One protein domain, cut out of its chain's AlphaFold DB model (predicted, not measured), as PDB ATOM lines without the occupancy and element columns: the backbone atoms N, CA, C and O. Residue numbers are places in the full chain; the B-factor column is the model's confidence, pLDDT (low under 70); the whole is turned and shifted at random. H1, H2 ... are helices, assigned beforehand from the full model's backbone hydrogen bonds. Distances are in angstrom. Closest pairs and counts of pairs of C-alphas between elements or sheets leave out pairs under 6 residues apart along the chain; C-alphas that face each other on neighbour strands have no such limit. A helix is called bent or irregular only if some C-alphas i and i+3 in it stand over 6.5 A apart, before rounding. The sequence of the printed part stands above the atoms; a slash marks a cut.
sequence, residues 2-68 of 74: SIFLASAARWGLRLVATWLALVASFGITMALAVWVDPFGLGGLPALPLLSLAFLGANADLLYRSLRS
ATOM      1  N   SER A   2     431.388 309.151 383.229       82.06
ATOM      2  CA  SER A   2     432.570 310.015 383.052       82.06
ATOM      3  C   SER A   2     432.630 311.214 384.002       82.06
ATOM      4  O   SER A   2     433.680 311.443 384.588       82.06
ATOM      5  N   ILE A   3     431.517 311.921 384.239       82.00
ATOM      6  CA  ILE A   3     431.507 313.046 385.190       82.00
ATOM      7  C   ILE A   3     431.802 312.595 386.629       82.00
ATOM      8  O   ILE A   3     432.593 313.228 387.306       82.00
ATOM      9  N   PHE A   4     431.265 311.454 387.071       82.94
ATOM     10  CA  PHE A   4     431.520 310.904 388.406       82.94
ATOM     11  C   PHE A   4     432.971 310.438 388.585       82.94
ATOM     12  O   PHE A   4     433.557 310.638 389.644       82.94
ATOM     13  N   LEU A   5     433.580 309.855 387.549       84.38
ATOM     14  CA  LEU A   5     434.996 309.473 387.577       84.38
ATOM     15  C   LEU A   5     435.917 310.696 387.544       84.38
ATOM     16  O   LEU A   5     436.898 310.730 388.280       84.38
ATOM     17  N   ALA A   6     435.582 311.711 386.743       86.25
ATOM     18  CA  ALA A   6     436.311 312.976 386.708       86.25
ATOM     19  C   ALA A   6     436.238 313.700 388.061       86.25
ATOM     20  O   ALA A   6     437.257 314.167 388.563       86.25
ATOM     21  N   SER A   7     435.060 313.714 388.688       85.06
ATOM     22  CA  SER A   7     434.870 314.163 390.067       85.06
ATOM     23  C   SER A   7     435.766 313.386 391.028       85.06
ATOM     24  O   SER A   7     436.513 313.980 391.804       85.06
ATOM     25  N   ALA A   8     435.750 312.052 390.946       84.81
ATOM     26  CA  ALA A   8     436.555 311.226 391.831       84.81
ATOM     27  C   ALA A   8     438.061 311.501 391.686       84.81
ATOM     28  O   ALA A   8     438.764 311.634 392.685       84.81
ATOM     29  N   ALA A   9     438.543 311.653 390.450       85.56
ATOM     30  CA  ALA A   9     439.933 311.988 390.164       85.56
ATOM     31  C   ALA A   9     440.307 313.402 390.643       85.56
ATOM     32  O   ALA A   9     441.382 313.590 391.207       85.56
ATOM     33  N   ARG A  10     439.417 314.387 390.461       86.44
ATOM     34  CA  ARG A  10     439.655 315.784 390.855       86.44
ATOM     35  C   ARG A  10     439.731 315.969 392.370       86.44
ATOM     36  O   ARG A  10     440.541 316.762 392.833       86.44
ATOM     37  N   TRP A  11     438.893 315.265 393.127       81.69
ATOM     38  CA  TRP A  11     438.806 315.404 394.587       81.69
ATOM     39  C   TRP A  11     439.604 314.346 395.363       81.69
ATOM     40  O   TRP A  11     439.433 314.224 396.571       81.69
ATOM     41  N   GLY A  12     440.477 313.577 394.698       79.69
ATOM     42  CA  GLY A  12     441.317 312.572 395.367       79.69
ATOM     43  C   GLY A  12     440.521 311.424 395.998       79.69
ATOM     44  O   GLY A  12     440.958 310.805 396.968       79.69
ATOM     45  N   LEU A  13     439.331 311.153 395.467       83.88
ATOM     46  CA  LEU A  13     438.441 310.094 395.924       83.88
ATOM     47  C   LEU A  13     438.885 308.723 395.386       83.88
ATOM     48  O   LEU A  13     439.803 308.592 394.572       83.88
ATOM     49  N   ARG A  14     438.206 307.656 395.820       84.06
ATOM     50  CA  ARG A  14     438.545 306.281 395.423       84.06
ATOM     51  C   ARG A  14     438.095 305.993 393.990       84.06
ATOM     52  O   ARG A  14     436.994 305.488 393.776       84.06
ATOM     53  N   LEU A  15     438.961 306.255 393.011       85.94
ATOM     54  CA  LEU A  15     438.653 306.079 391.586       85.94
ATOM     55  C   LEU A  15     438.239 304.638 391.230       85.94
ATOM     56  O   LEU A  15     437.193 304.441 390.618       85.94
ATOM     57  N   VAL A  16     439.015 303.631 391.655       85.31
ATOM     58  CA  VAL A  16     438.741 302.212 391.340       85.31
ATOM     59  C   VAL A  16     437.451 301.730 392.007       85.31
ATOM     60  O   VAL A  16     436.623 301.098 391.358       85.31
ATOM     61  N   ALA A  17     437.234 302.076 393.281       83.00
ATOM     62  CA  ALA A  17     436.005 301.711 393.987       83.00
ATOM     63  C   ALA A  17     434.775 302.411 393.384       83.00
ATOM     64  O   ALA A  17     433.736 301.782 393.207       83.00
ATOM     65  N   THR A  18     434.911 303.686 393.005       84.88
ATOM     66  CA  THR A  18     433.866 304.449 392.309       84.88
ATOM     67  C   THR A  18     433.529 303.816 390.964       84.88
ATOM     68  O   THR A  18     432.357 303.646 390.641       84.88
ATOM     69  N   TRP A  19     434.541 303.435 390.183       87.62
ATOM     70  CA  TRP A  19     434.341 302.756 388.908       87.62
ATOM     71  C   TRP A  19     433.592 301.432 389.087       87.62
ATOM     72  O   TRP A  19     432.566 301.234 388.439       87.62
ATOM     73  N   LEU A  20     434.037 300.578 390.018       87.88
ATOM     74  CA  LEU A  20     433.376 299.305 390.318       87.88
ATOM     75  C   LEU A  20     431.922 299.503 390.758       87.88
ATOM     76  O   LEU A  20     431.037 298.815 390.257       87.88
ATOM     77  N   ALA A  21     431.656 300.467 391.641       86.69
ATOM     78  CA  ALA A  21     430.309 300.754 392.119       86.69
ATOM     79  C   ALA A  21     429.390 301.259 390.995       86.69
ATOM     80  O   ALA A  21     428.245 300.821 390.892       86.69
ATOM     81  N   LEU A  22     429.885 302.141 390.121       86.75
ATOM     82  CA  LEU A  22     429.113 302.649 388.984       86.75
ATOM     83  C   LEU A  22     428.840 301.556 387.943       86.75
ATOM     84  O   LEU A  22     427.727 301.489 387.425       86.75
ATOM     85  N   VAL A  23     429.825 300.703 387.644       89.94
ATOM     86  CA  VAL A  23     429.659 299.568 386.722       89.94
ATOM     87  C   VAL A  23     428.669 298.556 387.291       89.94
ATOM     88  O   VAL A  23     427.758 298.145 386.578       89.94
ATOM     89  N   ALA A  24     428.791 298.204 388.573       87.06
ATOM     90  CA  ALA A  24     427.859 297.295 389.235       87.06
ATOM     91  C   ALA A  24     426.437 297.869 389.273       87.06
ATOM     92  O   ALA A  24     425.490 297.180 388.914       87.06
ATOM     93  N   SER A  25     426.281 299.144 389.633       85.19
ATOM     94  CA  SER A  25     424.986 299.835 389.668       85.19
ATOM     95  C   SER A  25     424.323 299.902 388.292       85.19
ATOM     96  O   SER A  25     423.143 299.567 388.140       85.19
ATOM     97  N   PHE A  26     425.093 300.254 387.260       85.75
ATOM     98  CA  PHE A  26     424.601 300.261 385.888       85.75
ATOM     99  C   PHE A  26     424.231 298.850 385.416       85.75
ATOM    100  O   PHE A  26     423.151 298.662 384.862       85.75
ATOM    101  N   GLY A  27     425.080 297.856 385.690       85.81
ATOM    102  CA  GLY A  27     424.835 296.455 385.355       85.81
ATOM    103  C   GLY A  27     423.587 295.894 386.034       85.81
ATOM    104  O   GLY A  27     422.765 295.272 385.367       85.81
ATOM    105  N   ILE A  28     423.391 296.177 387.327       86.38
ATOM    106  CA  ILE A  28     422.183 295.804 388.080       86.38
ATOM    107  C   ILE A  28     420.951 296.479 387.483       86.38
ATOM    108  O   ILE A  28     419.940 295.816 387.279       86.38
ATOM    109  N   THR A  29     421.032 297.775 387.164       84.00
ATOM    110  CA  THR A  29     419.908 298.481 386.532       84.00
ATOM    111  C   THR A  29     419.554 297.849 385.189       84.00
ATOM    112  O   THR A  29     418.377 297.669 384.900       84.00
ATOM    113  N   MET A  30     420.554 297.476 384.386       84.12
ATOM    114  CA  MET A  30     420.345 296.830 383.088       84.12
ATOM    115  C   MET A  30     419.710 295.442 383.256       84.12
ATOM    116  O   MET A  30     418.708 295.143 382.615       84.12
ATOM    117  N   ALA A  31     420.228 294.627 384.178       84.88
ATOM    118  CA  ALA A  31     419.672 293.312 384.488       84.88
ATOM    119  C   ALA A  31     418.219 293.402 384.981       84.88
ATOM    120  O   ALA A  31     417.369 292.635 384.536       84.88
ATOM    121  N   LEU A  32     417.922 294.372 385.853       81.94
ATOM    122  CA  LEU A  32     416.563 294.646 386.314       81.94
ATOM    123  C   LEU A  32     415.671 295.117 385.172       81.94
ATOM    124  O   LEU A  32     414.575 294.594 385.039       81.94
ATOM    125  N   ALA A  33     416.137 296.052 384.342       82.06
ATOM    126  CA  ALA A  33     415.380 296.557 383.202       82.06
ATOM    127  C   ALA A  33     414.993 295.422 382.245       82.06
ATOM    128  O   ALA A  33     413.835 295.349 381.860       82.06
ATOM    129  N   VAL A  34     415.914 294.501 381.941       82.00
ATOM    130  CA  VAL A  34     415.631 293.298 381.136       82.00
ATOM    131  C   VAL A  34     414.650 292.358 381.841       82.00
ATOM    132  O   VAL A  34     413.777 291.780 381.200       82.00
ATOM    133  N   TRP A  35     414.774 292.194 383.159       79.69
ATOM    134  CA  TRP A  35     413.915 291.299 383.936       79.69
ATOM    135  C   TRP A  35     412.479 291.821 384.101       79.69
ATOM    136  O   TRP A  35     411.542 291.025 384.116       79.69
ATOM    137  N   VAL A  36     412.295 293.142 384.203       76.94
ATOM    138  CA  VAL A  36     410.972 293.775 384.334       76.94
ATOM    139  C   VAL A  36     410.349 294.211 383.004       76.94
ATOM    140  O   VAL A  36     409.179 294.592 382.986       76.94
ATOM    141  N   ASP A  37     411.092 294.126 381.898       70.88
ATOM    142  CA  ASP A  37     410.598 294.400 380.542       70.88
ATOM    143  C   ASP A  37     409.296 293.638 380.205       70.88
ATOM    144  O   ASP A  37     408.342 294.265 379.735       70.88
ATOM    145  N   PRO A  38     409.142 292.341 380.564       70.12
ATOM    146  CA  PRO A  38     407.896 291.597 380.345       70.12
ATOM    147  C   PRO A  38     406.684 292.153 381.110       70.12
ATOM    148  O   PRO A  38     405.547 291.855 380.756       70.12
ATOM    149  N   PHE A  39     406.910 292.949 382.159       73.25
ATOM    150  CA  PHE A  39     405.866 293.560 382.988       73.25
ATOM    151  C   PHE A  39     405.493 294.980 382.526       73.25
ATOM    152  O   PHE A  39     404.708 295.652 383.196       73.25
ATOM    153  N   GLY A  40     406.045 295.460 381.403       62.78
ATOM    154  CA  GLY A  40     405.772 296.801 380.872       62.78
ATOM    155  C   GLY A  40     406.434 297.935 381.664       62.78
ATOM    156  O   GLY A  40     406.149 299.106 381.424       62.78
ATOM    157  N   LEU A  41     407.342 297.604 382.586       66.31
ATOM    158  CA  LEU A  41     408.135 298.552 383.379       66.31
ATOM    159  C   LEU A  41     409.451 298.918 382.665       66.31
ATOM    160  O   LEU A  41     410.498 299.080 383.296       66.31
ATOM    161  N   GLY A  42     409.408 299.010 381.334       58.75
ATOM    162  CA  GLY A  42     410.564 299.335 380.507       58.75
ATOM    163  C   GLY A  42     411.105 300.728 380.837       58.75
ATOM    164  O   GLY A  42     410.374 301.717 380.792       58.75
ATOM    165  N   GLY A  43     412.400 300.809 381.157       62.56
ATOM    166  CA  GLY A  43     413.101 302.084 381.342       62.56
ATOM    167  C   GLY A  43     413.342 302.514 382.790       62.56
ATOM    168  O   GLY A  43     413.239 303.703 383.090       62.56
ATOM    169  N   LEU A  44     413.702 301.587 383.690       64.69
ATOM    170  CA  LEU A  44     414.144 301.959 385.039       64.69
ATOM    171  C   LEU A  44     415.248 303.034 384.981       64.69
ATOM    172  O   LEU A  44     416.280 302.829 384.331       64.69
ATOM    173  N   PRO A  45     415.070 304.177 385.667       67.56
ATOM    174  CA  PRO A  45     416.033 305.261 385.614       67.56
ATOM    175  C   PRO A  45     417.317 304.834 386.333       67.56
ATOM    176  O   PRO A  45     417.364 304.720 387.555       67.56
ATOM    177  N   ALA A  46     418.390 304.637 385.568       68.44
ATOM    178  CA  ALA A  46     419.710 304.297 386.107       68.44
ATOM    179  C   ALA A  46     420.339 305.439 386.917       68.44
ATOM    180  O   ALA A  46     421.195 305.210 387.767       68.44
ATOM    181  N   LEU A  47     419.925 306.682 386.661       72.38
ATOM    182  CA  LEU A  47     420.485 307.878 387.293       72.38
ATOM    183  C   LEU A  47     420.438 307.859 388.834       72.38
ATOM    184  O   LEU A  47     421.493 308.062 389.436       72.38
ATOM    185  N   PRO A  48     419.298 307.597 389.503       78.31
ATOM    186  CA  PRO A  48     419.254 307.519 390.964       78.31
ATOM    187  C   PRO A  48     420.165 306.426 391.536       78.31
ATOM    188  O   PRO A  48     420.886 306.674 392.504       78.31
ATOM    189  N   LEU A  49     420.209 305.247 390.909       79.69
ATOM    190  CA  LEU A  49     421.091 304.156 391.335       79.69
ATOM    191  C   LEU A  49     422.576 304.499 391.149       79.69
ATOM    192  O   LEU A  49     423.404 304.145 391.991       79.69
ATOM    193  N   LEU A  50     422.931 305.211 390.078       80.69
ATOM    194  CA  LEU A  50     424.300 305.674 389.836       80.69
ATOM    195  C   LEU A  50     424.740 306.712 390.874       80.69
ATOM    196  O   LEU A  50     425.855 306.620 391.389       80.69
ATOM    197  N   SER A  51     423.865 307.659 391.217       83.62
ATOM    198  CA  SER A  51     424.132 308.657 392.259       83.62
ATOM    199  C   SER A  51     424.336 308.008 393.630       83.62
ATOM    200  O   SER A  51     425.288 308.352 394.332       83.62
ATOM    201  N   LEU A  52     423.505 307.023 393.993       84.06
ATOM    202  CA  LEU A  52     423.657 306.269 395.242       84.06
ATOM    203  C   LEU A  52     424.950 305.450 395.272       84.06
ATOM    204  O   LEU A  52     425.643 305.440 396.286       84.06
ATOM    205  N   ALA A  53     425.312 304.805 394.162       83.31
ATOM    206  CA  ALA A  53     426.546 304.031 394.070       83.31
ATOM    207  C   ALA A  53     427.798 304.912 394.191       83.31
ATOM    208  O   ALA A  53     428.746 304.546 394.886       83.31
ATOM    209  N   PHE A  54     427.789 306.097 393.569       83.75
ATOM    210  CA  PHE A  54     428.865 307.076 393.717       83.75
ATOM    211  C   PHE A  54     429.001 307.561 395.163       83.75
ATOM    212  O   PHE A  54     430.116 307.607 395.692       83.75
ATOM    213  N   LEU A  55     427.878 307.907 395.799       84.19
ATOM    214  CA  LEU A  55     427.873 308.408 397.168       84.19
ATOM    215  C   LEU A  55     428.308 307.317 398.149       84.19
ATOM    216  O   LEU A  55     429.162 307.569 398.989       84.19
ATOM    217  N   GLY A  56     427.801 306.092 397.995       83.81
ATOM    218  CA  GLY A  56     428.169 304.946 398.827       83.81
ATOM    219  C   GLY A  56     429.650 304.581 398.719       83.81
ATOM    220  O   GLY A  56     430.306 304.379 399.738       83.81
ATOM    221  N   ALA A  57     430.216 304.575 397.506       83.88
ATOM    222  CA  ALA A  57     431.637 304.280 397.294       83.88
ATOM    223  C   ALA A  57     432.584 305.310 397.940       83.88
ATOM    224  O   ALA A  57     433.744 304.993 398.210       83.88
ATOM    225  N   ASN A  58     432.092 306.528 398.183       83.94
ATOM    226  CA  ASN A  58     432.870 307.659 398.687       83.94
ATOM    227  C   ASN A  58     432.362 308.205 400.030       83.94
ATOM    228  O   ASN A  58     432.861 309.231 400.490       83.94
ATOM    229  N   ALA A  59     431.403 307.527 400.669       84.94
ATOM    230  CA  ALA A  59     430.709 308.023 401.855       84.94
ATOM    231  C   ALA A  59     431.675 308.321 403.006       84.94
ATOM    232  O   ALA A  59     431.552 309.350 403.655       84.94
ATOM    233  N   ASP A  60     432.671 307.458 403.212       80.69
ATOM    234  CA  ASP A  60     433.685 307.612 404.259       80.69
ATOM    235  C   ASP A  60     434.568 308.859 404.054       80.69
ATOM    236  O   ASP A  60     434.758 309.660 404.969       80.69
ATOM    237  N   LEU A  61     435.042 309.083 402.822       78.56
ATOM    238  CA  LEU A  61     435.870 310.246 402.486       78.56
ATOM    239  C   LEU A  61     435.071 311.548 402.556       78.56
ATOM    240  O   LEU A  61     435.568 312.544 403.080       78.56
ATOM    241  N   LEU A  62     433.826 311.519 402.075       81.00
ATOM    242  CA  LEU A  62     432.922 312.662 402.129       81.00
ATOM    243  C   LEU A  62     432.538 312.996 403.577       81.00
ATOM    244  O   LEU A  62     432.506 314.160 403.968       81.00
ATOM    245  N   TYR A  63     432.297 311.978 404.402       83.31
ATOM    246  CA  TYR A  63     432.011 312.162 405.819       83.31
ATOM    247  C   TYR A  63     433.204 312.776 406.552       83.31
ATOM    248  O   TYR A  63     433.033 313.704 407.343       83.31
ATOM    249  N   ARG A  64     434.424 312.319 406.252       82.69
ATOM    250  CA  ARG A  64     435.644 312.878 406.839       82.69
ATOM    251  C   ARG A  64     435.884 314.326 406.409       82.69
ATOM    252  O   ARG A  64     436.211 315.139 407.266       82.69
ATOM    253  N   SER A  65     435.676 314.669 405.134       80.50
ATOM    254  CA  SER A  65     435.851 316.049 404.654       80.50
ATOM    255  C   SER A  65     434.830 317.015 405.256       80.50
ATOM    256  O   SER A  65     435.184 318.133 405.600       80.50
ATOM    257  N   LEU A  66     433.576 316.587 405.435       81.44
ATOM    258  CA  LEU A  66     432.539 317.419 406.061       81.44
ATOM    259  C   LEU A  66     432.780 317.643 407.559       81.44
ATOM    260  O   LEU A  66     432.310 318.626 408.125       81.44
ATOM    261  N   ARG A  67     433.493 316.721 408.212       81.50
ATOM    262  CA  ARG A  67     433.770 316.764 409.653       81.50
ATOM    263  C   ARG A  67     435.098 317.433 410.002       81.50
ATOM    264  O   ARG A  67     435.374 317.634 411.181       81.50
ATOM    265  N   SER A  68     435.896 317.780 408.998       70.31
ATOM    266  CA  SER A  68     437.059 318.652 409.117       70.31
ATOM    267  C   SER A  68     436.703 320.020 408.529       70.31
ATOM    268  O   SER A  68     437.118 320.307 407.408       70.31
TER     269      SER A  68
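Overview. This is residues 2 to 68 of the 74 residues of an uncharacterized protein of Actinobacteria bacterium (UniProt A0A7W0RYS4). The domain is a long, narrow helical hairpin: H2 makes most of the length and the shorter arm H3a folds back on it, while H1 folds back on the first residues of H2. The last arm, H3b, turns away from H3a, and residues 63 to 68 stick out. The printed part has 67 residues with three named helices, H1, H2 and H3, and no named strand; the class is all helix. The whole is loose, with a radius of gyration of the C-alphas of 14.2 A and spans of 48 by 20 by 15 A.

Arrangement. H1, residues 2 to 10, and H2, residues 15 to 39, form a helical hairpin; they touch at a shallow tilt of 20 degrees, opposite ways. The closest C-alphas are those of Ala 8 and Leu 15, 5.6 A apart, and H2 touches H1 with residues 15 to 19 alone. H3, residues 46 to 67, was assigned as one helix by its hydrogen bonds but is bent: C-alphas 57 and 60 are 8.0 A apart. Its arms H3a, residues 46 to 57, and H3b, residues 60 to 67, stand about perpendicular at 74 degrees. H2 and H3a form a second helical hairpin; they touch, closest at the C-alphas of Ala 21 and Ala 53, 5.4 A apart, opposite ways at a shallow tilt of 32 degrees, only just short of steep. H1 and H3a are close but not clearly touching, with the C-alphas of Phe 4 and Phe 54 closest at 7.1 A. H3b is apart from H1 and H2. Every O i to N i+4 pair is within hydrogen-bond range in H1, H3a and H3b, and 19 of 21 are in H2.

Along the chain. H1 begins at C-alpha 2, (432.570, 310.015, 383.052). H2 is 36.1 A long and irregular, with C-alphas 35 and 38 7.0 A apart; it ends at C-alpha 39, (405.866, 293.560, 382.988). H3a is 16.4 A long, and H3b ends at C-alpha 67, (433.770, 316.764, 409.653).

Size, cuts and confidence. The C-alphas farthest apart, those of Pro 38 and Ser 68, are 49.1 A apart. The printed part has no cut; the link from H1 to H2 is tight and that from H2 to H3 short. Mean pLDDT of the printed part is 80.7, and residues 40 to 46 are under 70.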